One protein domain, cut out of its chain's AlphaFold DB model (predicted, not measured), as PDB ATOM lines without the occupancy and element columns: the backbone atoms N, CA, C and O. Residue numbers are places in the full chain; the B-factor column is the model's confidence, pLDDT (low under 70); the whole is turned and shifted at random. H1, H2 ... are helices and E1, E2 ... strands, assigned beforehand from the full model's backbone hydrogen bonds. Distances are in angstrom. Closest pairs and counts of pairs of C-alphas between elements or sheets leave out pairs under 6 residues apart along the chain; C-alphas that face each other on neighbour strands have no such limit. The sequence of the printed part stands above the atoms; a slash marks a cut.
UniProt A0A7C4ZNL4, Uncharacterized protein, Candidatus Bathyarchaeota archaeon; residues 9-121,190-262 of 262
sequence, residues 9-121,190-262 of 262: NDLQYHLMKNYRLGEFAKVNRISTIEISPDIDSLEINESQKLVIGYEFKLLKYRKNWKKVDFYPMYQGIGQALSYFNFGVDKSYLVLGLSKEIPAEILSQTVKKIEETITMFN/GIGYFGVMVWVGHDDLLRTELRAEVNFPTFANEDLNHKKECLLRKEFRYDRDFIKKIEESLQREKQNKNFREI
ATOM      1  N   ASN A   9      38.374  18.778 100.182       95.38
ATOM      2  CA  ASN A   9      38.176  17.578 100.994       95.38
ATOM      3  C   ASN A   9      38.973  16.404 100.422       95.38
ATOM      4  O   ASN A   9      39.595  15.668 101.187       95.38
ATOM      5  N   ASP A  10      39.015  16.263  99.096       93.19
ATOM      6  CA  ASP A  10      39.851  15.264  98.430       93.19
ATOM      7  C   ASP A  10      41.333  15.488  98.737       93.19
ATOM      8  O   ASP A  10      42.061  14.532  99.020       93.19
ATOM      9  N   LEU A  11      41.768  16.753  98.692       93.38
ATOM     10  CA  LEU A  11      43.133  17.156  99.018       93.38
ATOM     11  C   LEU A  11      43.464  16.819 100.469       93.38
ATOM     12  O   LEU A  11      44.475  16.169 100.742       93.38
ATOM     13  N   GLN A  12      42.594  17.231 101.388       94.75
ATOM     14  CA  GLN A  12      42.731  16.957 102.807       94.75
ATOM     15  C   GLN A  12      42.814  15.450 103.071       94.75
ATOM     16  O   GLN A  12      43.748  14.996 103.726       94.75
ATOM     17  N   TYR A  13      41.884  14.661 102.531       93.69
ATOM     18  CA  TYR A  13      41.878  13.207 102.675       93.69
ATOM     19  C   TYR A  13      43.174  12.576 102.171       93.69
ATOM     20  O   TYR A  13      43.790  11.779 102.882       93.69
ATOM     21  N   HIS A  14      43.606  12.947 100.963       90.62
ATOM     22  CA  HIS A  14      44.826  12.420 100.364       90.62
ATOM     23  C   HIS A  14      46.046  12.697 101.251       90.62
ATOM     24  O   HIS A  14      46.848  11.797 101.509       90.62
ATOM     25  N   LEU A  15      46.165  13.924 101.757       90.62
ATOM     26  CA  LEU A  15      47.304  14.345 102.563       90.62
ATOM     27  C   LEU A  15      47.274  13.787 103.992       90.62
ATOM     28  O   LEU A  15      48.312  13.358 104.499       90.62
ATOM     29  N   MET A  16      46.102  13.695 104.617       91.69
ATOM     30  CA  MET A  16      45.937  13.013 105.904       91.69
ATOM     31  C   MET A  16      46.294  11.527 105.790       91.69
ATOM     32  O   MET A  16      47.051  11.003 106.605       91.69
ATOM     33  N   LYS A  17      45.801  10.839 104.755       89.50
ATOM     34  CA  LYS A  17      45.993   9.392 104.595       89.50
ATOM     35  C   LYS A  17      47.426   9.013 104.230       89.50
ATOM     36  O   LYS A  17      47.966   8.069 104.806       89.50
ATOM     37  N   ASN A  18      48.031   9.720 103.277       87.25
ATOM     38  CA  ASN A  18      49.326   9.322 102.715       87.25
ATOM     39  C   ASN A  18      50.517   9.984 103.417       87.25
ATOM     40  O   ASN A  18      51.590   9.392 103.469       87.25
ATOM     41  N   TYR A  19      50.324  11.174 103.994       85.94
ATOM     42  CA  TYR A  19      51.402  11.966 104.601       85.94
ATOM     43  C   TYR A  19      51.173  12.276 106.084       85.94
ATOM     44  O   TYR A  19      52.022  12.913 106.700       85.94
ATOM     45  N   ARG A  20      50.064  11.798 106.673       88.31
ATOM     46  CA  ARG A  20      49.723  11.980 108.094       88.31
ATOM     47  C   ARG A  20      49.644  13.452 108.517       88.31
ATOM     48  O   ARG A  20      50.013  13.780 109.637       88.31
ATOM     49  N   LEU A  21      49.166  14.335 107.631       89.06
ATOM     50  CA  LEU A  21      48.948  15.751 107.961       89.06
ATOM     51  C   LEU A  21      47.699  15.938 108.838       89.06
ATOM     52  O   LEU A  21      46.619  16.303 108.365       89.06
ATOM     53  N   GLY A  22      47.886  15.679 110.130       91.56
ATOM     54  CA  GLY A  22      46.868  15.718 111.172       91.56
ATOM     55  C   GLY A  22      46.088  14.417 111.356       91.56
ATOM     56  O   GLY A  22      46.048  13.538 110.494       91.56
ATOM     57  N   GLU A  23      45.492  14.302 112.542       94.88
ATOM     58  CA  GLU A  23      44.762  13.126 113.031       94.88
ATOM     59  C   GLU A  23      43.251  13.392 113.097       94.88
ATOM     60  O   GLU A  23      42.444  12.496 112.846       94.88
ATOM     61  N   PHE A  24      42.851  14.633 113.392       96.50
ATOM     62  CA  PHE A  24      41.455  14.997 113.627       96.50
ATOM     63  C   PHE A  24      40.949  15.948 112.543       96.50
ATOM     64  O   PHE A  24      41.380  17.095 112.467       96.50
ATOM     65  N   ALA A  25      40.015  15.479 111.716       96.56
ATOM     66  CA  ALA A  25      39.430  16.270 110.635       96.56
ATOM     67  C   ALA A  25      38.237  17.116 111.108       96.56
ATOM     68  O   ALA A  25      37.392  16.635 111.865       96.56
ATOM     69  N   LYS A  26      38.115  18.337 110.583       96.56
ATOM     70  CA  LYS A  26      36.973  19.251 110.737       96.56
ATOM     71  C   LYS A  26      36.624  19.495 112.207       96.56
ATOM     72  O   LYS A  26      35.515  19.200 112.661       96.56
ATOM     73  N   VAL A  27      37.601  19.979 112.975       97.88
ATOM     74  CA  VAL A  27      37.388  20.352 114.378       97.88
ATOM     75  C   VAL A  27      36.582  21.646 114.416       97.88
ATOM     76  O   VAL A  27      37.039  22.673 113.931       97.88
ATOM     77  N   ASN A  28      35.393  21.607 115.009       97.50
ATOM     78  CA  ASN A  28      34.450  22.737 115.009       97.50
ATOM     79  C   ASN A  28      34.000  23.171 116.409       97.50
ATOM     80  O   ASN A  28      33.192  24.085 116.577       97.50
ATOM     81  N   ARG A  29      34.527  22.519 117.448       97.94
ATOM     82  CA  ARG A  29      34.245  22.869 118.838       97.94
ATOM     83  C   ARG A  29      35.408  22.484 119.732       97.94
ATOM     84  O   ARG A  29      35.889  21.360 119.624       97.94
ATOM     85  N   ILE A  30      35.780  23.362 120.656       97.12
ATOM     86  CA  ILE A  30      36.764  23.105 121.714       97.12
ATOM     87  C   ILE A  30      36.062  23.307 123.052       97.12
ATOM     88  O   ILE A  30      35.489  24.364 123.311       97.12
ATOM     89  N   SER A  31      36.079  22.281 123.898       95.25
ATOM     90  CA  SER A  31      35.259  22.194 125.103       95.25
ATOM     91  C   SER A  31      33.781  22.465 124.763       95.25
ATOM     92  O   SER A  31      33.185  21.753 123.948       95.25
ATOM     93  N   THR A  32      33.184  23.507 125.334       93.75
ATOM     94  CA  THR A  32      31.802  23.937 125.075       93.75
ATOM     95  C   THR A  32      31.687  25.047 124.028       93.75
ATOM     96  O   THR A  32      30.579  25.506 123.761       93.75
ATOM     97  N   ILE A  33      32.800  25.499 123.445       93.88
ATOM     98  CA  ILE A  33      32.864  26.681 122.577       93.88
ATOM     99  C   ILE A  33      32.916  26.239 121.115       93.88
ATOM    100  O   ILE A  33      33.852  25.553 120.701       93.88
ATOM    101  N   GLU A  34      31.915  26.631 120.328       96.69
ATOM    102  CA  GLU A  34      31.972  26.507 118.867       96.69
ATOM    103  C   GLU A  34      33.002  27.485 118.310       96.69
ATOM    104  O   GLU A  34      33.075  28.638 118.741       96.69
ATOM    105  N   ILE A  35      33.814  27.011 117.370       94.56
ATOM    106  CA  ILE A  35      34.866  27.815 116.755       94.56
ATOM    107  C   ILE A  35      34.501  28.127 115.310       94.56
ATOM    108  O   ILE A  35      33.822  27.353 114.647       94.56
ATOM    109  N   SER A  36      34.922  29.297 114.840       91.88
ATOM    110  CA  SER A  36      34.769  29.709 113.450       91.88
ATOM    111  C   SER A  36      35.985  30.548 113.053       91.88
ATOM    112  O   SER A  36      36.214  31.591 113.675       91.88
ATOM    113  N   PRO A  37      36.744  30.152 112.021       94.62
ATOM    114  CA  PRO A  37      36.517  28.975 111.171       94.62
ATOM    115  C   PRO A  37      36.753  27.642 111.904       94.62
ATOM    116  O   PRO A  37      37.449  27.605 112.919       94.62
ATOM    117  N   ASP A  38      36.185  26.562 111.362       97.56
ATOM    118  CA  ASP A  38      36.567  25.191 111.720       97.56
ATOM    119  C   ASP A  38      38.060  24.977 111.423       97.56
ATOM    120  O   ASP A  38      38.593  25.551 110.471       97.56
ATOM    121  N   ILE A  39      38.728  24.130 112.209       98.00
ATOM    122  CA  ILE A  39      40.083  23.669 111.902       98.00
ATOM    123  C   ILE A  39      39.974  22.475 110.956       98.00
ATOM    124  O   ILE A  39      39.430  21.436 111.345       98.00
ATOM    125  N   ASP A  40      40.485  22.599 109.727       97.94
ATOM    126  CA  ASP A  40      40.335  21.536 108.727       97.94
ATOM    127  C   ASP A  40      40.990  20.239 109.195       97.94
ATOM    128  O   ASP A  40      40.326  19.206 109.203       97.94
ATOM    129  N   SER A  41      42.254  20.276 109.619       97.81
ATOM    130  CA  SER A  41      42.928  19.131 110.239       97.81
ATOM    131  C   SER A  41      43.745  19.570 111.447       97.81
ATOM    132  O   SER A  41      44.411  20.604 111.410       97.81
ATOM    133  N   LEU A  42      43.705  18.779 112.516       98.00
ATOM    134  CA  LEU A  42      44.429  19.027 113.758       98.00
ATOM    135  C   LEU A  42      45.365  17.853 114.073       98.00
ATOM    136  O   LEU A  42      44.961  16.689 114.025       98.00
ATOM    137  N   GLU A  43      46.601  18.159 114.447       96.81
ATOM    138  CA  GLU A  43      47.582  17.234 115.013       96.81
ATOM    139  C   GLU A  43      47.901  17.640 116.453       96.81
ATOM    140  O   GLU A  43      48.048  18.825 116.765       96.81
ATOM    141  N   ILE A  44      48.041  16.648 117.330       96.56
ATOM    142  CA  ILE A  44      48.483  16.859 118.706       96.56
ATOM    143  C   ILE A  44      49.725  16.017 118.943       96.56
ATOM    144  O   ILE A  44      49.673  14.789 118.954       96.56
ATOM    145  N   ASN A  45      50.839  16.690 119.203       93.62
ATOM    146  CA  ASN A  45      52.045  16.048 119.691       93.62
ATOM    147  C   ASN A  45      52.085  16.167 121.217       93.62
ATOM    148  O   ASN A  45      52.578  17.149 121.778       93.62
ATOM    149  N   GLU A  46      51.563  15.140 121.888       92.12
ATOM    150  CA  GLU A  46      51.470  15.077 123.351       92.12
ATOM    151  C   GLU A  46      52.847  15.179 124.025       92.12
ATOM    152  O   GLU A  46      52.991  15.861 125.039       92.12
ATOM    153  N   SER A  47      53.881  14.570 123.428       92.69
ATOM    154  CA  SER A  47      55.241  14.562 123.989       92.69
ATOM    155  C   SER A  47      55.862  15.958 124.068       92.69
ATOM    156  O   SER A  47      56.587  16.267 125.012       92.69
ATOM    157  N   GLN A  48      55.537  16.819 123.101       90.75
ATOM    158  CA  GLN A  48      56.013  18.200 123.030       90.75
ATOM    159  C   GLN A  48      54.986  19.208 123.554       90.75
ATOM    160  O   GLN A  48      55.273  20.404 123.568       90.75
ATOM    161  N   LYS A  49      53.797  18.745 123.968       92.44
ATOM    162  CA  LYS A  49      52.634  19.592 124.279       92.44
ATOM    163  C   LYS A  49      52.364  20.623 123.175       92.44
ATOM    164  O   LYS A  49      52.166  21.811 123.451       92.44
ATOM    165  N   LEU A  50      52.413  20.153 121.931       92.19
ATOM    166  CA  LEU A  50      52.296  20.978 120.736       92.19
ATOM    167  C   LEU A  50      51.002  20.653 119.998       92.19
ATOM    168  O   LEU A  50      50.714  19.485 119.734       92.19
ATOM    169  N   VAL A  51      50.262  21.690 119.626       95.25
ATOM    170  CA  VAL A  51      49.048  21.579 118.820       95.25
ATOM    171  C   VAL A  51      49.268  22.220 117.455       95.25
ATOM    172  O   VAL A  51      49.667  23.382 117.369       95.25
ATOM    173  N   ILE A  52      49.005  21.474 116.386       95.12
ATOM    174  CA  ILE A  52      49.206  21.921 115.006       95.12
ATOM    175  C   ILE A  52      47.870  21.897 114.262       95.12
ATOM    176  O   ILE A  52      47.194  20.876 114.239       95.12
ATOM    177  N   GLY A  53      47.490  23.011 113.647       96.31
ATOM    178  CA  GLY A  53      46.357  23.118 112.734       96.31
ATOM    179  C   GLY A  53      46.820  23.204 111.282       96.31
ATOM    180  O   GLY A  53      47.846  23.812 110.975       96.31
ATOM    181  N   TYR A  54      46.042  22.627 110.379       96.31
ATOM    182  CA  TYR A  54      46.230  22.714 108.934       96.31
ATOM    183  C   TYR A  54      44.936  23.229 108.315       96.31
ATOM    184  O   TYR A  54      43.875  22.700 108.629       96.31
ATOM    185  N   GLU A  55      45.038  24.227 107.444       96.25
ATOM    186  CA  GLU A  55      43.957  24.761 106.607       96.25
ATOM    187  C   GLU A  55      44.243  24.363 105.157       96.25
ATOM    188  O   GLU A  55      45.335  24.641 104.654       96.25
ATOM    189  N   PHE A  56      43.290  23.741 104.465       96.69
ATOM    190  CA  PHE A  56      43.491  23.273 103.092       96.69
ATOM    191  C   PHE A  56      42.795  24.202 102.098       96.69
ATOM    192  O   PHE A  56      41.641  24.596 102.275       96.69
ATOM    193  N   LYS A  57      43.495  24.546 101.013       96.25
ATOM    194  CA  LYS A  57      42.934  25.299  99.884       96.25
ATOM    195  C   LYS A  57      43.390  24.714  98.563       96.25
ATOM    196  O   LYS A  57      44.568  24.418  98.384       96.25
ATOM    197  N   LEU A  58      42.469  24.599  97.609       95.81
ATOM    198  CA  LEU A  58      42.767  24.110  96.262       95.81
ATOM    199  C   LEU A  58      42.684  25.261  95.256       95.81
ATOM    200  O   LEU A  58      41.608  25.795  94.979       95.81
ATOM    201  N   LEU A  59      43.820  25.624  94.665       95.31
ATOM    202  CA  LEU A  59      43.883  26.648  93.629       95.31
ATOM    203  C   LEU A  59      43.518  26.042  92.277       95.31
ATOM    204  O   LEU A  59      44.133  25.079  91.809       95.31
ATOM    205  N   LYS A  60      42.500  26.626  91.641       95.25
ATOM    206  CA  LYS A  60      41.943  26.152  90.369       95.25
ATOM    207  C   LYS A  60      42.233  27.123  89.234       95.25
ATOM    208  O   LYS A  60      42.276  28.344  89.417       95.25
ATOM    209  N   TYR A  61      42.382  26.570  88.036       95.81
ATOM    210  CA  TYR A  61      42.500  27.353  86.816       95.81
ATOM    211  C   TYR A  61      41.124  27.825  86.336       95.81
ATOM    212  O   TYR A  61      40.206  27.033  86.128       95.81
ATOM    213  N   ARG A  62      40.960  29.132  86.121       94.25
ATOM    214  CA  ARG A  62      39.737  29.704  85.546       94.25
ATOM    215  C   ARG A  62      39.930  29.862  84.042       94.25
ATOM    216  O   ARG A  62      40.430  30.893  83.591       94.25
ATOM    217  N   LYS A  63      39.492  28.863  83.264       92.31
ATOM    218  CA  LYS A  63      39.639  28.816  81.790       92.31
ATOM    219  C   LYS A  63      39.193  30.109  81.098       92.31
ATOM    220  O   LYS A  63      39.930  30.649  80.281       92.31
ATOM    221  N   ASN A  64      38.049  30.665  81.502       93.62
ATOM    222  CA  ASN A  64      37.495  31.900  80.926       93.62
ATOM    223  C   ASN A  64      38.410  33.120  81.104       93.62
ATOM    224  O   ASN A  64      38.369  34.047  80.304       93.62
ATOM    225  N   TRP A  65      39.215  33.140  82.165       91.62
ATOM    226  CA  TRP A  65      40.088  34.263  82.514       91.62
ATOM    227  C   TRP A  65      41.561  33.967  82.248       91.62
ATOM    228  O   TRP A  65      42.411  34.816  82.506       91.62
ATOM    229  N   LYS A  66      41.853  32.748  81.785       93.88
ATOM    230  CA  LYS A  66      43.191  32.210  81.564       93.88
ATOM    231  C   LYS A  66      44.159  32.462  82.729       93.88
ATOM    232  O   LYS A  66      45.335  32.732  82.514       93.88
ATOM    233  N   LYS A  67      43.669  32.377  83.970       93.75
ATOM    234  CA  LYS A  67      44.458  32.635  85.186       93.75
ATOM    235  C   LYS A  67      44.059  31.709  86.330       93.75
ATOM    236  O   LYS A  67      42.948  31.180  86.347       93.75
ATOM    237  N   VAL A  68      44.954  31.555  87.299       94.75
ATOM    238  CA  VAL A  68      44.670  30.858  88.561       94.75
ATOM    239  C   VAL A  68      43.867  31.762  89.492       94.75
ATOM    240  O   VAL A  68      44.118  32.968  89.582       94.75
ATOM    241  N   ASP A  69      42.879  31.179  90.163       93.81
ATOM    242  CA  ASP A  69      42.106  31.840  91.208       93.81
ATOM    243  C   ASP A  69      42.870  31.804  92.539       93.81
ATOM    244  O   ASP A  69      43.029  30.748  93.144       93.81
ATOM    245  N   PHE A  70      43.361  32.964  92.976       90.25
ATOM    246  CA  PHE A  70      44.107  33.114  94.230       90.25
ATOM    247  C   PHE A  70      43.221  33.478  95.421       90.25
ATOM    248  O   PHE A  70      43.722  33.539  96.543       90.25
ATOM    249  N   TYR A  71      41.925  33.727  95.209       90.44
ATOM    250  CA  TYR A  71      41.024  34.077  96.305       90.44
ATOM    251  C   TYR A  71      41.022  33.029  97.437       90.44
ATOM    252  O   TYR A  71      41.181  33.439  98.589       90.44
ATOM    253  N   PRO A  72      40.985  31.705  97.154       93.06
ATOM    254  CA  PRO A  72      41.067  30.688  98.202       93.06
ATOM    255  C   PRO A  72      42.345  30.785  99.043       93.06
ATOM    256  O   PRO A  72      42.281  30.649 100.258       93.06
ATOM    257  N   MET A  73      43.498  31.089  98.431       89.44
ATOM    258  CA  MET A  73      44.753  31.277  99.169       89.44
ATOM    259  C   MET A  73      44.630  32.420 100.179       89.44
ATOM    260  O   MET A  73      44.937  32.234 101.351       89.44
ATOM    261  N   TYR A  74      44.169  33.598  99.744       84.44
ATOM    262  CA  TYR A  74      44.055  34.760 100.629       84.44
ATOM    263  C   TYR A  74      43.057  34.523 101.768       84.44
ATOM    264  O   TYR A  74      43.320  34.919 102.902       84.44
ATOM    265  N   GLN A  75      41.948  33.838 101.479       87.00
ATOM    266  CA  GLN A  75      40.982  33.423 102.492       87.00
ATOM    267  C   GLN A  75      41.609  32.445 103.497       87.00
ATOM    268  O   GLN A  75      41.521  32.668 104.705       87.00
ATOM    269  N   GLY A  76      42.307  31.419 103.001       86.56
ATOM    270  CA  GLY A  76      42.962  30.403 103.820       86.56
ATOM    271  C   GLY A  76      44.034  30.969 104.749       86.56
ATOM    272  O   GLY A  76      44.161  30.501 105.873       86.56
ATOM    273  N   ILE A  77      44.752  32.025 104.349       81.00
ATOM    274  CA  ILE A  77      45.691  32.712 105.251       81.00
ATOM    275  C   ILE A  77      44.953  33.267 106.473       81.00
ATOM    276  O   ILE A  77      45.370  33.031 107.604       81.00
ATOM    277  N   GLY A  78      43.843  33.981 106.264       79.12
ATOM    278  CA  GLY A  78      43.051  34.527 107.368       79.12
ATOM    279  C   GLY A  78      42.486  33.437 108.282       79.12
ATOM    280  O   GLY A  78      42.505  33.582 109.505       79.12
ATOM    281  N   GLN A  79      42.029  32.327 107.697       86.94
ATOM    282  CA  GLN A  79      41.488  31.197 108.452       86.94
ATOM    283  C   GLN A  79      42.568  30.503 109.291       86.94
ATOM    284  O   GLN A  79      42.418  30.397 110.507       86.94
ATOM    285  N   ALA A  80      43.698  30.155 108.676       85.75
ATOM    286  CA  ALA A  80      44.830  29.527 109.347       85.75
ATOM    287  C   ALA A  80      45.398  30.401 110.476       85.75
ATOM    288  O   ALA A  80      45.682  29.896 111.563       85.75
ATOM    289  N   LEU A  81      45.533  31.716 110.265       80.25
ATOM    290  CA  LEU A  81      45.964  32.646 111.317       80.25
ATOM    291  C   LEU A  81      44.953  32.720 112.473       80.25
ATOM    292  O   LEU A  81      45.344  32.912 113.623       80.25
ATOM    293  N   SER A  82      43.659  32.543 112.198       83.44
ATOM    294  CA  SER A  82      42.626  32.572 113.239       83.44
ATOM    295  C   SER A  82      42.739  31.399 114.215       83.44
ATOM    296  O   SER A  82      42.312  31.539 115.361       83.44
ATOM    297  N   TYR A  83      43.365  30.286 113.817       89.81
ATOM    298  CA  TYR A  83      43.537  29.105 114.670       89.81
ATOM    299  C   TYR A  83      44.337  29.382 115.948       89.81
ATOM    300  O   TYR A  83      44.104  28.736 116.972       89.81
ATOM    301  N   PHE A  84      45.234  30.371 115.946       84.31
ATOM    302  CA  PHE A  84      45.978  30.740 117.154       84.31
ATOM    303  C   PHE A  84      45.050  31.237 118.279       84.31
ATOM    304  O   PHE A  84      45.315  30.983 119.454       84.31
ATOM    305  N   ASN A  85      43.892  31.824 117.940       84.69
ATOM    306  CA  ASN A  85      42.867  32.227 118.918       84.69
ATOM    307  C   ASN A  85      42.143  31.036 119.576       84.69
ATOM    308  O   ASN A  85      41.349  31.211 120.512       84.69
ATOM    309  N   PHE A  86      42.402  29.828 119.078       91.69
ATOM    310  CA  PHE A  86      41.839  28.571 119.553       91.69
ATOM    311  C   PHE A  86      42.847  27.737 120.353       91.69
ATOM    312  O   PHE A  86      42.512  26.638 120.769       91.69
ATOM    313  N   GLY A  87      44.051  28.258 120.619       90.50
ATOM    314  CA  GLY A  87      45.084  27.543 121.376       90.50
ATOM    315  C   GLY A  87      45.950  26.607 120.527       90.50
ATOM    316  O   GLY A  87      46.659  25.769 121.078       90.50
ATOM    317  N   VAL A  88      45.898  26.741 119.197       91.56
ATOM    318  CA  VAL A  88      46.842  26.093 118.279       91.56
ATOM    319  C   VAL A  88      48.213  26.765 118.407       91.56
ATOM    320  O   VAL A  88      48.292  27.989 118.445       91.56
ATOM    321  N   ASP A  89      49.290  25.980 118.454       87.50
ATOM    322  CA  ASP A  89      50.669  26.487 118.504       87.50
ATOM    323  C   ASP A  89      51.247  26.695 117.105       87.50
ATOM    324  O   ASP A  89      51.975  27.650 116.855       87.50
ATOM    325  N   LYS A  90      50.951  25.794 116.165       88.06
ATOM    326  CA  LYS A  90      51.437  25.877 114.783       88.06
ATOM    327  C   LYS A  90      50.276  25.810 113.810       88.06
ATOM    328  O   LYS A  90      49.446  24.928 113.930       88.06
ATOM    329  N   SER A  91      50.230  26.687 112.827       87.25
ATOM    330  CA  SER A  91      49.206  26.696 111.795       87.25
ATOM    331  C   SER A  91      49.845  26.665 110.415       87.25
ATOM    332  O   SER A  91      50.775  27.426 110.136       87.25
ATOM    333  N   TYR A  92      49.361  25.783 109.549       88.94
ATOM    334  CA  TYR A  92      49.845  25.646 108.184       88.94
ATOM    335  C   TYR A  92      48.722  25.884 107.186       88.94
ATOM    336  O   TYR A  92      47.686  25.229 107.246       88.94
ATOM    337  N   LEU A  93      48.957  26.761 106.211       88.06
ATOM    338  CA  LEU A  93      48.140  26.810 105.004       88.06
ATOM    339  C   LEU A  93      48.691  25.812 103.984       88.06
ATOM    340  O   LEU A  93      49.808  25.975 103.494       88.06
ATOM    341  N   VAL A  94      47.903  24.802 103.642       92.75
ATOM    342  CA  VAL A  94      48.239  23.767 102.667       92.75
ATOM    343  C   VAL A  94      47.550  24.082 101.342       92.75
ATOM    344  O   VAL A  94      46.330  23.994 101.214       92.75
ATOM    345  N   LEU A  95      48.339  24.462 100.339       91.81
ATOM    346  CA  LEU A  95      47.869  24.826  99.005       91.81
ATOM    347  C   LEU A  95      48.023  23.652  98.044       91.81
ATOM    348  O   LEU A  95      49.139  23.304  97.677       91.81
ATOM    349  N   GLY A  96      46.915  23.090  97.574       93.31
ATOM    350  CA  GLY A  96      46.910  22.216  96.406       93.31
ATOM    351  C   GLY A  96      46.847  23.032  95.120       93.31
ATOM    352  O   GLY A  96      46.065  23.978  95.016       93.31
ATOM    353  N   LEU A  97      47.633  22.659  94.115       91.94
ATOM    354  CA  LEU A  97      47.519  23.191  92.757       91.94
ATOM    355  C   LEU A  97      46.792  22.175  91.874       91.94
ATOM    356  O   LEU A  97      47.249  21.045  91.710       91.94
ATOM    357  N   SER A  98      45.648  22.573  91.311       91.81
ATOM    358  CA  SER A  98      44.874  21.716  90.410       91.81
ATOM    359  C   SER A  98      45.685  21.334  89.168       91.81
ATOM    360  O   SER A  98      46.316  22.192  88.548       91.81
ATOM    361  N   LYS A  99      45.577  20.071  88.740       89.06
ATOM    362  CA  LYS A  99      46.169  19.565  87.487       89.06
ATOM    363  C   LYS A  99      45.667  20.273  86.222       89.06
ATOM    364  O   LYS A  99      46.230  20.103  85.150       89.06
ATOM    365  N   GLU A 100      44.579  21.041  86.321       91.75
ATOM    366  CA  GLU A 100      44.064  21.833  85.201       91.75
ATOM    367  C   GLU A 100      44.891  23.094  84.921       91.75
ATOM    368  O   GLU A 100      44.652  23.760  83.913       91.75
ATOM    369  N   ILE A 101      45.817  23.464  85.814       91.56
ATOM    370  CA  ILE A 101      46.699  24.615  85.622       91.56
ATOM    371  C   ILE A 101      47.723  24.265  84.530       91.56
ATOM    372  O   ILE A 101      48.529  23.359  84.736       91.56
ATOM    373  N   PRO A 102      47.741  24.984  83.391       93.12
ATOM    374  CA  PRO A 102      48.721  24.737  82.336       93.12
ATOM    375  C   PRO A 102      50.159  24.916  82.835       93.12
ATOM    376  O   PRO A 102      50.424  25.796  83.660       93.12
ATOM    377  N   ALA A 103      51.097  24.124  82.312       89.31
ATOM    378  CA  ALA A 103      52.495  24.124  82.752       89.31
ATOM    379  C   ALA A 103      53.148  25.516  82.644       89.31
ATOM    380  O   ALA A 103      53.884  25.939  83.539       89.31
ATOM    381  N   GLU A 104      52.819  26.273  81.597       90.19
ATOM    382  CA  GLU A 104      53.302  27.637  81.377       90.19
ATOM    383  C   GLU A 104      52.777  28.650  82.412       90.19
ATOM    384  O   GLU A 104      53.420  29.667  82.675       90.19
ATOM    385  N   ILE A 105      51.636  28.361  83.047       92.75
ATOM    386  CA  ILE A 105      51.025  29.181  84.107       92.75
ATOM    387  C   ILE A 105      51.466  28.699  85.491       92.75
ATOM    388  O   ILE A 105      51.542  29.494  86.433       92.75
ATOM    389  N   LEU A 106      51.797  27.416  85.630       88.62
ATOM    390  CA  LEU A 106      52.192  26.801  86.893       88.62
ATOM    391  C   LEU A 106      53.421  27.485  87.505       88.62
ATOM    392  O   LEU A 106      53.379  27.876  88.669       88.62
ATOM    393  N   SER A 107      54.478  27.712  86.718       85.81
ATOM    394  CA  SER A 107      55.690  28.394  87.205       85.81
ATOM    395  C   SER A 107      55.394  29.815  87.706       85.81
ATOM    396  O   SER A 107      55.846  30.201  88.783       85.81
ATOM    397  N   GLN A 108      54.561  30.571  86.982       89.19
ATOM    398  CA  GLN A 108      54.138  31.914  87.398       89.19
ATOM    399  C   GLN A 108      53.278  31.872  88.667       89.19
ATOM    400  O   GLN A 108      53.373  32.753  89.520       89.19
ATOM    401  N   THR A 109      52.451  30.833  88.802       88.94
ATOM    402  CA  THR A 109      51.592  30.615  89.969       88.94
ATOM    403  C   THR A 109      52.431  30.364  91.210       88.94
ATOM    404  O   THR A 109      52.248  31.058  92.207       88.94
ATOM    405  N   VAL A 110      53.390  29.437  91.127       86.06
ATOM    406  CA  VAL A 110      54.331  29.142  92.215       86.06
ATOM    407  C   VAL A 110      55.104  30.402  92.595       86.06
ATOM    408  O   VAL A 110      55.073  30.791  93.757       86.06
ATOM    409  N   LYS A 111      55.677  31.119  91.622       85.25
ATOM    410  CA  LYS A 111      56.396  32.376  91.881       85.25
ATOM    411  C   LYS A 111      55.536  33.399  92.634       85.25
ATOM    412  O   LYS A 111      55.989  34.006  93.596       85.25
ATOM    413  N   LYS A 112      54.270  33.570  92.244       86.50
ATOM    414  CA  LYS A 112      53.359  34.501  92.925       86.50
ATOM    415  C   LYS A 112      53.023  34.067  94.359       86.50
ATOM    416  O   LYS A 112      52.856  34.924  95.232       86.50
ATOM    417  N   ILE A 113      52.920  32.760  94.619       83.44
ATOM    418  CA  ILE A 113      52.775  32.226  95.985       83.44
ATOM    419  C   ILE A 113      54.014  32.602  96.808       83.44
ATOM    420  O   ILE A 113      53.877  33.155  97.896       83.44
ATOM    421  N   GLU A 114      55.212  32.390  96.266       80.06
ATOM    422  CA  GLU A 114      56.484  32.725  96.922       80.06
ATOM    423  C   GLU A 114      56.617  34.226  97.221       80.06
ATOM    424  O   GLU A 114      56.988  34.613  98.331       80.06
ATOM    425  N   GLU A 115      56.267  35.082  96.259       80.38
ATOM    426  CA  GLU A 115      56.238  36.541  96.425       80.38
ATOM    427  C   GLU A 115      55.254  36.952  97.531       80.38
ATOM    428  O   GLU A 115      55.570  37.802  98.365       80.38
ATOM    429  N   THR A 116      54.083  36.308  97.589       77.88
ATOM    430  CA  THR A 116      53.087  36.554  98.643       77.88
ATOM    431  C   THR A 116      53.632  36.152 100.014       77.88
ATOM    432  O   THR A 116      53.564  36.940 100.954       77.88
ATOM    433  N   ILE A 117      54.228  34.964 100.132       72.50
ATOM    434  CA  ILE A 117      54.844  34.481 101.377       72.50
ATOM    435  C   ILE A 117      55.963  35.431 101.833       72.50
ATOM    436  O   ILE A 117      56.044  35.795 103.007       72.50
ATOM    437  N   THR A 118      56.790  35.899 100.898       73.12
ATOM    438  CA  THR A 118      57.859  36.869 101.177       73.12
ATOM    439  C   THR A 118      57.293  38.185 101.707       73.12
ATOM    440  O   THR A 118      57.801  38.729 102.687       73.12
ATOM    441  N   MET A 119      56.203  38.678 101.115       70.75
ATOM    442  CA  MET A 119      55.507  39.874 101.593       70.75
ATOM    443  C   MET A 119      54.983  39.699 103.024       70.75
ATOM    444  O   MET A 119      55.106  40.623 103.826       70.75
ATOM    445  N   PHE A 120      54.467  38.518 103.382       67.12
ATOM    446  CA  PHE A 120      54.056  38.219 104.759       67.12
ATOM    447  C   PHE A 120      55.229  38.267 105.746       67.12
ATOM    448  O   PHE A 120      55.079  38.815 106.838       67.12
ATOM    449  N   ASN A 121      56.410  37.782 105.359       63.66
ATOM    450  CA  ASN A 121      57.614  37.890 106.191       63.66
ATOM    451  C   ASN A 121      58.055  39.347 106.404       63.66
ATOM    452  O   ASN A 121      58.491  39.709 107.497       63.66
ATOM    453  N   GLY A 190      49.554  33.627 121.538       45.03
ATOM    454  CA  GLY A 190      50.405  32.420 121.523       45.03
ATOM    455  C   GLY A 190      51.781  32.514 120.842       45.03
ATOM    456  O   GLY A 190      52.039  33.407 120.042       45.03
ATOM    457  N   ILE A 191      52.689  31.570 121.154       38.31
ATOM    458  CA  ILE A 191      53.845  31.292 120.283       38.31
ATOM    459  C   ILE A 191      53.236  30.587 119.076       38.31
ATOM    460  O   ILE A 191      53.175  29.365 119.023       38.31
ATOM    461  N   GLY A 192      52.669  31.384 118.179       55.72
ATOM    462  CA  GLY A 192      52.057  30.917 116.954       55.72
ATOM    463  C   GLY A 192      53.130  30.788 115.892       55.72
ATOM    464  O   GLY A 192      53.776  31.780 115.565       55.72
ATOM    465  N   TYR A 193      53.332  29.588 115.372       67.25
ATOM    466  CA  TYR A 193      54.122  29.333 114.177       67.25
ATOM    467  C   TYR A 193      53.164  29.318 112.983       67.25
ATOM    468  O   TYR A 193      52.262  28.487 112.961       67.25
ATOM    469  N   PHE A 194      53.325  30.200 111.996       71.19
ATOM    470  CA  PHE A 194      52.583  30.108 110.729       71.19
ATOM    471  C   PHE A 194      53.505  29.669 109.593       71.19
ATOM    472  O   PHE A 194      54.564  30.271 109.419       71.19
ATOM    473  N   GLY A 195      53.081  28.675 108.810       73.06
ATOM    474  CA  GLY A 195      53.783  28.204 107.615       73.06
ATOM    475  C   GLY A 195      52.848  28.015 106.419       73.06
ATOM    476  O   GLY A 195      51.634  27.887 106.563       73.06
ATOM    477  N   VAL A 196      53.416  27.971 105.215       73.31
ATOM    478  CA  VAL A 196      52.682  27.636 103.984       73.31
ATOM    479  C   VAL A 196      53.336  26.418 103.344       73.31
ATOM    480  O   VAL A 196      54.549  26.401 103.146       73.31
ATOM    481  N   MET A 197      52.531  25.410 103.025       80.44
ATOM    482  CA  MET A 197      52.934  24.208 102.300       80.44
ATOM    483  C   MET A 197      52.291  24.232 100.917       80.44
ATOM    484  O   MET A 197      51.099  24.504 100.801       80.44
ATOM    485  N   VAL A 198      53.056  23.936  99.867       76.44
ATOM    486  CA  VAL A 198      52.535  23.878  98.496       76.44
ATOM    487  C   VAL A 198      52.641  22.449  97.980       76.44
ATOM    488  O   VAL A 198      53.722  21.865  97.934       76.44
ATOM    489  N   TRP A 199      51.504  21.893  97.581       79.31
ATOM    490  CA  TRP A 199      51.375  20.589  96.954       79.31
ATOM    491  C   TRP A 199      51.063  20.765  95.466       79.31
ATOM    492  O   TRP A 199      50.108  21.450  95.085       79.31
ATOM    493  N   VAL A 200      51.877  20.142  94.615       71.06
ATOM    494  CA  VAL A 200      51.712  20.166  93.159       71.06
ATOM    495  C   VAL A 200      51.453  18.743  92.692       71.06
ATOM    496  O   VAL A 200      52.351  17.914  92.730       71.06
ATOM    497  N   GLY A 201      50.238  18.464  92.222       55.84
ATOM    498  CA  GLY A 201      49.783  17.102  91.920       55.84
ATOM    499  C   GLY A 201      50.401  16.399  90.717       55.84
ATOM    500  O   GLY A 201      49.824  15.427  90.244       55.84
ATOM    501  N   HIS A 202      51.522  16.898  90.197       52.50
ATOM    502  CA  HIS A 202      52.230  16.284  89.075       52.50
ATOM    503  C   HIS A 202      53.418  15.422  89.498       52.50
ATOM    504  O   HIS A 202      53.777  14.526  88.747       52.50
ATOM    505  N   ASP A 203      53.961  15.629  90.696       49.81
ATOM    506  CA  ASP A 203      55.048  14.829  91.247       49.81
ATOM    507  C   ASP A 203      54.730  14.604  92.729       49.81
ATOM    508  O   ASP A 203      54.541  15.582  93.448       49.81
ATOM    509  N   ASP A 204      54.712  13.356  93.216       48.44
ATOM    510  CA  ASP A 204      54.486  12.963  94.632       48.44
ATOM    511  C   ASP A 204      55.404  13.676  95.661       48.44
ATOM    512  O   ASP A 204      55.317  13.468  96.878       48.44
ATOM    513  N   LEU A 205      56.299  14.536  95.177       43.06
ATOM    514  CA  LEU A 205      57.031  15.536  95.923       43.06
ATOM    515  C   LEU A 205      56.082  16.641  96.400       43.06
ATOM    516  O   LEU A 205      55.870  17.667  95.749       43.06
ATOM    517  N   LEU A 206      55.623  16.480  97.640       44.69
ATOM    518  CA  LEU A 206      55.395  17.612  98.530       44.69
ATOM    519  C   LEU A 206      56.667  18.474  98.486       44.69
ATOM    520  O   LEU A 206      57.664  18.173  99.143       44.69
ATOM    521  N   ARG A 207      56.667  19.544  97.682       44.53
ATOM    522  CA  ARG A 207      57.648  20.623  97.826       44.53
ATOM    523  C   ARG A 207      57.256  21.396  99.076       44.53
ATOM    524  O   ARG A 207      56.751  22.515  99.023       44.53
ATOM    525  N   THR A 208      57.474  20.758 100.221       43.56
ATOM    526  CA  THR A 208      57.387  21.358 101.549       43.56
ATOM    527  C   THR A 208      58.596  22.259 101.733       43.56
ATOM    528  O   THR A 208      59.465  22.025 102.564       43.56
ATOM    529  N   GLU A 209      58.699  23.300 100.921       46.88
ATOM    530  CA  GLU A 209      59.553  24.405 101.298       46.88
ATOM    531  C   GLU A 209      58.742  25.260 102.265       46.88
ATOM    532  O   GLU A 209      57.826  25.998 101.903       46.88
ATOM    533  N   LEU A 210      59.067  25.075 103.532       46.19
ATOM    534  CA  LEU A 210      58.610  25.855 104.663       46.19
ATOM    535  C   LEU A 210      59.188  27.278 104.511       46.19
ATOM    536  O   LEU A 210      60.293  27.563 104.956       46.19
ATOM    537  N   ARG A 211      58.509  28.145 103.751       46.53
ATOM    538  CA  ARG A 211      59.113  29.390 103.210       46.53
ATOM    539  C   ARG A 211      58.929  30.643 104.066       46.53
ATOM    540  O   ARG A 211      59.485  31.694 103.753       46.53
ATOM    541  N   ALA A 212      58.161  30.557 105.142       43.94
ATOM    542  CA  ALA A 212      57.989  31.642 106.096       43.94
ATOM    543  C   ALA A 212      57.858  31.063 107.495       43.94
ATOM    544  O   ALA A 212      56.982  30.240 107.733       43.94
ATOM    545  N   GLU A 213      58.726  31.505 108.400       53.44
ATOM    546  CA  GLU A 213      58.619  31.219 109.825       53.44
ATOM    547  C   GLU A 213      58.272  32.514 110.544       53.44
ATOM    548  O   GLU A 213      59.090  33.431 110.718       53.44
ATOM    549  N   VAL A 214      57.014  32.616 110.951       51.38
ATOM    550  CA  VAL A 214      56.528  33.775 111.680       51.38
ATOM    551  C   VAL A 214      56.276  33.382 113.123       51.38
ATOM    552  O   VAL A 214      55.262  32.770 113.405       51.38
ATOM    553  N   ASN A 215      57.201  33.747 114.016       53.41
ATOM    554  CA  ASN A 215      56.947  33.781 115.453       53.41
ATOM    555  C   ASN A 215      56.244  35.098 115.775       53.41
ATOM    556  O   ASN A 215      56.782  36.168 115.462       53.41
ATOM    557  N   PHE A 216      55.072  35.017 116.391       52.59
ATOM    558  CA  PHE A 216      54.380  36.178 116.942       52.59
ATOM    559  C   PHE A 216      54.716  36.327 118.436       52.59
ATOM    560  O   PHE A 216      54.822  35.316 119.135       52.59
ATOM    561  N   PRO A 217      54.935  37.559 118.938       45.50
ATOM    562  CA  PRO A 217      55.179  37.789 120.356       45.50
ATOM    563  C   PRO A 217      53.952  37.392 121.181       45.50
ATOM    564  O   PRO A 217      52.817  37.741 120.855       45.50
ATOM    565  N   THR A 218      54.200  36.660 122.265       54.38
ATOM    566  CA  THR A 218      53.171  36.205 123.199       54.38
ATOM    567  C   THR A 218      52.840  37.241 124.249       54.38
ATOM    568  O   THR A 218      53.735  37.741 124.930       54.38
ATOM    569  N   PHE A 219      51.548  37.371 124.528       51.81
ATOM    570  CA  PHE A 219      51.063  37.791 125.835       51.81
ATOM    571  C   PHE A 219      50.276  36.624 126.431       51.81
ATOM    572  O   PHE A 219      49.415  36.045 125.767       51.81
ATOM    573  N   ALA A 220      50.621  36.214 127.653       53.09
ATOM    574  CA  ALA A 220      49.920  35.135 128.335       53.09
ATOM    575  C   ALA A 220      48.452  35.544 128.542       53.09
ATOM    576  O   ALA A 220      48.168  36.489 129.273       53.09
ATOM    577  N   ASN A 221      47.529  34.844 127.882       70.94
ATOM    578  CA  ASN A 221      46.094  34.974 128.107       70.94
ATOM    579  C   ASN A 221      45.582  33.633 128.640       70.94
ATOM    580  O   ASN A 221      45.739  32.601 127.984       70.94
ATOM    581  N   GLU A 222      44.988  33.654 129.833       81.12
ATOM    582  CA  GLU A 222      44.445  32.466 130.498       81.12
ATOM    583  C   GLU A 222      43.433  31.717 129.621       81.12
ATOM    584  O   GLU A 222      43.441  30.489 129.613       81.12
ATOM    585  N   ASP A 223      42.634  32.426 128.815       84.69
ATOM    586  CA  ASP A 223      41.666  31.821 127.890       84.69
ATOM    587  C   ASP A 223      42.353  30.997 126.788       84.69
ATOM    588  O   ASP A 223      41.945  29.875 126.486       84.69
ATOM    589  N   LEU A 224      43.446  31.509 126.215       84.06
ATOM    590  CA  LEU A 224      44.205  30.789 125.186       84.06
ATOM    591  C   LEU A 224      44.905  29.562 125.761       84.06
ATOM    592  O   LEU A 224      44.872  28.495 125.149       84.06
ATOM    593  N   ASN A 225      45.498  29.706 126.949       86.88
ATOM    594  CA  ASN A 225      46.102  28.584 127.662       86.88
ATOM    595  C   ASN A 225      45.046  27.524 127.982       86.88
ATOM    596  O   ASN A 225      45.283  26.343 127.756       86.88
ATOM    597  N   HIS A 226      43.860  27.934 128.435       91.38
ATOM    598  CA  HIS A 226      42.757  27.018 128.693       91.38
ATOM    599  C   HIS A 226      42.332  26.262 127.427       91.38
ATOM    600  O   HIS A 226      42.249  25.036 127.455       91.38
ATOM    601  N   LYS A 227      42.125  26.957 126.301       93.38
ATOM    602  CA  LYS A 227      41.768  26.323 125.020       93.38
ATOM    603  C   LYS A 227      42.842  25.352 124.534       93.38
ATOM    604  O   LYS A 227      42.507  24.241 124.129       93.38
ATOM    605  N   LYS A 228      44.120  25.730 124.633       93.19
ATOM    606  CA  LYS A 228      45.247  24.839 124.326       93.19
ATOM    607  C   LYS A 228      45.212  23.587 125.199       93.19
ATOM    608  O   LYS A 228      45.328  22.478 124.690       93.19
ATOM    609  N   GLU A 229      45.023  23.748 126.500       94.38
ATOM    610  CA  GLU A 229      44.932  22.627 127.433       94.38
ATOM    611  C   GLU A 229      43.726  21.719 127.125       94.38
ATOM    612  O   GLU A 229      43.849  20.497 127.184       94.38
ATOM    613  N   CYS A 230      42.583  22.280 126.718       96.88
ATOM    614  CA  CYS A 230      41.440  21.507 126.218       96.88
ATOM    615  C   CYS A 230      41.804  20.709 124.953       96.88
ATOM    616  O   CYS A 230      41.479  19.524 124.864       96.88
ATOM    617  N   LEU A 231      42.522  21.315 124.000       96.62
ATOM    618  CA  LEU A 231      43.022  20.615 122.811       96.62
ATOM    619  C   LEU A 231      43.960  19.466 123.199       96.62
ATOM    620  O   LEU A 231      43.738  18.338 122.768       96.62
ATOM    621  N   LEU A 232      44.937  19.705 124.078       95.75
ATOM    622  CA  LEU A 232      45.874  18.681 124.556       95.75
ATOM    623  C   LEU A 232      45.172  17.512 125.268       95.75
ATOM    624  O   LEU A 232      45.584  16.366 125.107       95.75
ATOM    625  N   ARG A 233      44.085  17.775 126.006       96.69
ATOM    626  CA  ARG A 233      43.243  16.740 126.638       96.69
ATOM    627  C   ARG A 233      42.236  16.084 125.688       96.69
ATOM    628  O   ARG A 233      41.464  15.228 126.114       96.69
ATOM    629  N   LYS A 234      42.238  16.460 124.408       97.56
ATOM    630  CA  LYS A 234      41.289  15.996 123.385       97.56
ATOM    631  C   LYS A 234      39.826  16.317 123.700       97.56
ATOM    632  O   LYS A 234      38.908  15.620 123.270       97.56
ATOM    633  N   GLU A 235      39.600  17.417 124.411       97.62
ATOM    634  CA  GLU A 235      38.279  17.959 124.728       97.62
ATOM    635  C   GLU A 235      37.767  18.804 123.552       97.62
ATOM    636  O   GLU A 235      37.594  20.013 123.661       97.62
ATOM    637  N   PHE A 236      37.555  18.183 122.392       97.69
ATOM    638  CA  PHE A 236      37.040  18.851 121.195       97.69
ATOM    639  C   PHE A 236      36.162  17.920 120.351       97.69
ATOM    640  O   PHE A 236      36.189  16.694 120.490       97.69
ATOM    641  N   ARG A 237      35.363  18.510 119.457       97.94
ATOM    642  CA  ARG A 237      34.528  17.783 118.491       97.94
ATOM    643  C   ARG A 237      35.152  17.857 117.104       97.94
ATOM    644  O   ARG A 237      35.524  18.937 116.665       97.94
ATOM    645  N   TYR A 238      35.193  16.719 116.420       97.12
ATOM    646  CA  TYR A 238      35.719  16.562 115.064       97.12
ATOM    647  C   TYR A 238      34.865  15.559 114.269       97.12
ATOM    648  O   TYR A 238      34.084  14.800 114.863       97.12
ATOM    649  N   ASP A 239      34.979  15.545 112.939       96.25
ATOM    650  CA  ASP A 239      34.255  14.607 112.069       96.25
ATOM    651  C   ASP A 239      34.979  13.252 111.994       96.25
ATOM    652  O   ASP A 239      35.850  13.022 111.156       96.25
ATOM    653  N   ARG A 240      34.588  12.328 112.879       92.25
ATOM    654  CA  ARG A 240      35.131  10.955 112.946       92.25
ATOM    655  C   ARG A 240      34.912  10.148 111.670       92.25
ATOM    656  O   ARG A 240      35.690   9.244 111.381       92.25
ATOM    657  N   ASP A 241      33.862  10.468 110.922       93.19
ATOM    658  CA  ASP A 241      33.479   9.726 109.726       93.19
ATOM    659  C   ASP A 241      34.049  10.356 108.450       93.19
ATOM    660  O   ASP A 241      33.796   9.835 107.369       93.19
ATOM    661  N   PHE A 242      34.817  11.449 108.537       92.62
ATOM    662  CA  PHE A 242      35.336  12.179 107.374       92.62
ATOM    663  C   PHE A 242      36.062  11.264 106.374       92.62
ATOM    664  O   PHE A 242      35.684  11.185 105.205       92.62
ATOM    665  N   ILE A 243      37.050  10.500 106.855       86.50
ATOM    666  CA  ILE A 243      37.840   9.567 106.034       86.50
ATOM    667  C   ILE A 243      36.939   8.497 105.405       86.50
ATOM    668  O   ILE A 243      37.027   8.234 104.206       86.50
ATOM    669  N   LYS A 244      36.029   7.919 106.198       90.38
ATOM    670  CA  LYS A 244      35.103   6.873 105.749       90.38
ATOM    671  C   LYS A 244      34.132   7.389 104.682       90.38
ATOM    672  O   LYS A 244      33.934   6.722 103.671       90.38
ATOM    673  N   LYS A 245      33.557   8.579 104.875       91.56
ATOM    674  CA  LYS A 245      32.636   9.225 103.924       91.56
ATOM    675  C   LYS A 245      33.296   9.422 102.560       91.56
ATOM    676  O   LYS A 245      32.673   9.135 101.539       91.56
ATOM    677  N   ILE A 246      34.551   9.870 102.546       87.75
ATOM    678  CA  ILE A 246      35.303  10.071 101.302       87.75
ATOM    679  C   ILE A 246      35.602   8.724 100.642       87.75
ATOM    680  O   ILE A 246      35.319   8.552  99.459       87.75
ATOM    681  N   GLU A 247      36.062   7.721 101.393       88.50
ATOM    682  CA  GLU A 247      36.304   6.374 100.851       88.50
ATOM    683  C   GLU A 247      35.062   5.745 100.218       88.50
ATOM    684  O   GLU A 247      35.140   5.193  99.117       88.50
ATOM    685  N   GLU A 248      33.911   5.859 100.878       91.62
ATOM    686  CA  GLU A 248      32.639   5.378 100.343       91.62
ATOM    687  C   GLU A 248      32.237   6.118  99.062       91.62
ATOM    688  O   GLU A 248      31.768   5.481  98.116       91.62
ATOM    689  N   SER A 249      32.438   7.439  98.997       88.00
ATOM    690  CA  SER A 249      32.164   8.231  97.790       88.00
ATOM    691  C   SER A 249      32.999   7.739  96.604       88.00
ATOM    692  O   SER A 249      32.470   7.438  95.532       88.00
ATOM    693  N   LEU A 250      34.295   7.523  96.830       85.50
ATOM    694  CA  LEU A 250      35.225   7.059  95.800       85.50
ATOM    695  C   LEU A 250      34.928   5.642  95.318       85.50
ATOM    696  O   LEU A 250      35.103   5.332  94.137       85.50
ATOM    697  N   GLN A 251      34.478   4.760  96.210       89.06
ATOM    698  CA  GLN A 251      34.047   3.419  95.824       89.06
ATOM    699  C   GLN A 251      32.796   3.462  94.940       89.06
ATOM    700  O   GLN A 251      32.757   2.769  93.919       89.06
ATOM    701  N   ARG A 252      31.808   4.305  95.274       88.69
ATOM    702  CA  ARG A 252      30.592   4.483  94.459       88.69
ATOM    703  C   ARG A 252      30.918   5.036  93.073       88.69
ATOM    704  O   ARG A 252      30.383   4.549  92.080       88.69
ATOM    705  N   GLU A 253      31.829   6.002  92.975       85.88
ATOM    706  CA  GLU A 253      32.266   6.540  91.682       85.88
ATOM    707  C   GLU A 253      32.956   5.492  90.805       85.88
ATOM    708  O   GLU A 253      32.681   5.416  89.605       85.88
ATOM    709  N   LYS A 254      33.814   4.651  91.394       85.38
ATOM    710  CA  LYS A 254      34.462   3.541  90.678       85.38
ATOM    711  C   LYS A 254      33.442   2.540  90.146       85.38
ATOM    712  O   LYS A 254      33.532   2.142  88.988       85.38
ATOM    713  N   GLN A 255      32.455   2.170  90.962       88.69
ATOM    714  CA  GLN A 255      31.373   1.284  90.529       88.69
ATOM    715  C   GLN A 255      30.591   1.903  89.363       88.69
ATOM    716  O   GLN A 255      30.396   1.247  88.343       88.69
ATOM    717  N   ASN A 256      30.231   3.185  89.459       86.50
ATOM    718  CA  ASN A 256      29.493   3.891  88.410       86.50
ATOM    719  C   ASN A 256      30.268   4.020  87.088       86.50
ATOM    720  O   ASN A 256      29.647   3.986  86.027       86.50
ATOM    721  N   LYS A 257      31.599   4.175  87.124       85.19
ATOM    722  CA  LYS A 257      32.435   4.197  85.910       85.19
ATOM    723  C   LYS A 257      32.447   2.839  85.214       85.19
ATOM    724  O   LYS A 257      32.173   2.786  84.021       85.19
ATOM    725  N   ASN A 258      32.633   1.756  85.970       82.88
ATOM    726  CA  ASN A 258      32.613   0.399  85.417       82.88
ATOM    727  C   ASN A 258      31.272   0.064  84.739       82.88
ATOM    728  O   ASN A 258      31.262  -0.618  83.725       82.88
ATOM    729  N   PHE A 259      30.144   0.569  85.255       82.19
ATOM    730  CA  PHE A 259      28.829   0.376  84.626       82.19
ATOM    731  C   PHE A 259      28.637   1.135  83.305       82.19
ATOM    732  O   PHE A 259      27.769   0.754  82.532       82.19
ATOM    733  N   ARG A 260      29.382   2.218  83.051       78.81
ATOM    734  CA  ARG A 260      29.262   3.008  81.810       78.81
ATOM    735  C   ARG A 260      30.134   2.483  80.669       78.81
ATOM    736  O   ARG A 260      29.952   2.916  79.537       78.81
ATOM    737  N   GLU A 261      31.095   1.621  80.981       73.88
ATOM    738  CA  GLU A 261      32.016   1.012  80.014       73.88
ATOM    739  C   GLU A 261      31.522  -0.355  79.497       73.88
ATOM    740  O   GLU A 261      32.177  -0.953  78.644       73.88
ATOM    741  N   ILE A 262      30.372  -0.830  79.996       65.06
ATOM    742  CA  ILE A 262      29.653  -2.042  79.562       65.06
ATOM    743  C   ILE A 262      28.475  -1.627  78.681       65.06
ATOM    744  O   ILE A 262      28.278  -2.280  77.631       65.06
TER     745      ILE A 262
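This is residues 9 to 121 and 190 to 262 of the 262 residues of an uncharacterized protein of Candidatus Bathyarchaeota archaeon (UniProt A0A7C4ZNL4). A twisted sheet of five strands curls round the helix H2, with H3 beyond H2 over the E4 and E5 side of the same face and H1 on the opposite face. H4 sits at one end of H2, beside the strands E1, E2 and E3, and H5 runs out past the E1 edge as an arm; residues 251 to 262, of which 251 to 260 belong to H5, stick out. The printed part has 186 residues with five named helices and five named strands, in the order H1 E1 E2 E3 H2 E4 H3 E5 H4 H5, and its class is mixed, helices and strands. The sheet runs E1, E2, E3, E4, E5 and is mixed, antiparallel from E1 to E3 and parallel from E3 to E5. The whole is compact, with a radius of gyration of the C-alphas of 18.0 A and spans of 60 by 40 by 28 A.

The sheet begins with E1, residues 24 to 30, whose C-alpha 24 is at (41.455, 14.997, 113.627). E2, residues 33 to 45, is 22.1 A long and bends by 108 degrees at residue 36. E3, residues 50 to 59, is 28.9 A long. E4, residues 90 to 97, is 22.5 A long, and E5, residues 193 to 200, is 23.1 A long. H2, residues 71 to 86, is 23.9 A long and begins at C-alpha 71 (41.024, 34.077, 96.305). H1 is residues 9 to 19, 14.8 A long, and H4 is residues 222 to 232, 15.1 A long. H3, residues 103 to 121, is 27.7 A long. H5, residues 242 to 260, is 27.8 A long and ends at C-alpha 260 (29.262, 3.008, 81.810).

E1, E2 and E3 form a meander, each strand the antiparallel neighbour of the one before, and E1 and E2 are a hairpin, as are E2 and E3. N 26 and O 40 are 2.7 A apart, and N 43 and O 52 are 2.8 A apart, both within hydrogen-bond range. E3, H2 and E4 make a strand-helix-strand unit, two parallel neighbour strands with a helix between, and its crossover is right-handed. Across E3 and E4, N 55 and O 92 are 2.8 A apart; across the parallel pair E4 and E5, N 93 and O 195 are 2.9 A apart. With H2 and H3 on one face and H1 on the other, the arrangement has three layers, helices on both faces of a sheet. H2 is on the sheet, and its closest C-alphas to E3 are those of Glu 55 and Ala 80, 5.6 A apart. H3 lies over E4 and E5 at a height over the sheet of 10.0 A, and H2 and H3 are apart. H1 is on the sheet, with the C-alphas of Gln 12 and Phe 56 the closest to E3 at 6.4 A. H4 stands at the sheet's level, and it touches residues 85 to 86 of H2, about perpendicular at 78 degrees, with the closest C-alphas, those of Phe 86 and Lys 227, 5.9 A apart. H5 only just touches H1, with 3 pairs of C-alphas within 8 A, the closest being Tyr 13 and Ile 243 at 6.4 A. Each O i to N i+4 pair is within hydrogen-bond range in H1, H4 and H5, against 8 of 12 in H2 and 13 of 15 in H3.

The two C-alphas farthest apart, those of Phe 219 and Ile 262, are 64.7 A apart. Residues 122 to 189 are not printed, and C-alphas 121 and 190 are 17.8 A apart across the cut. The links E3 to H2 and E5 to H4 are long, with 11 and 21 residues. The mean pLDDT of the printed part is 84.2; residues 120 to 121, 190 to 193, 201 to 220 and 262 are under 70.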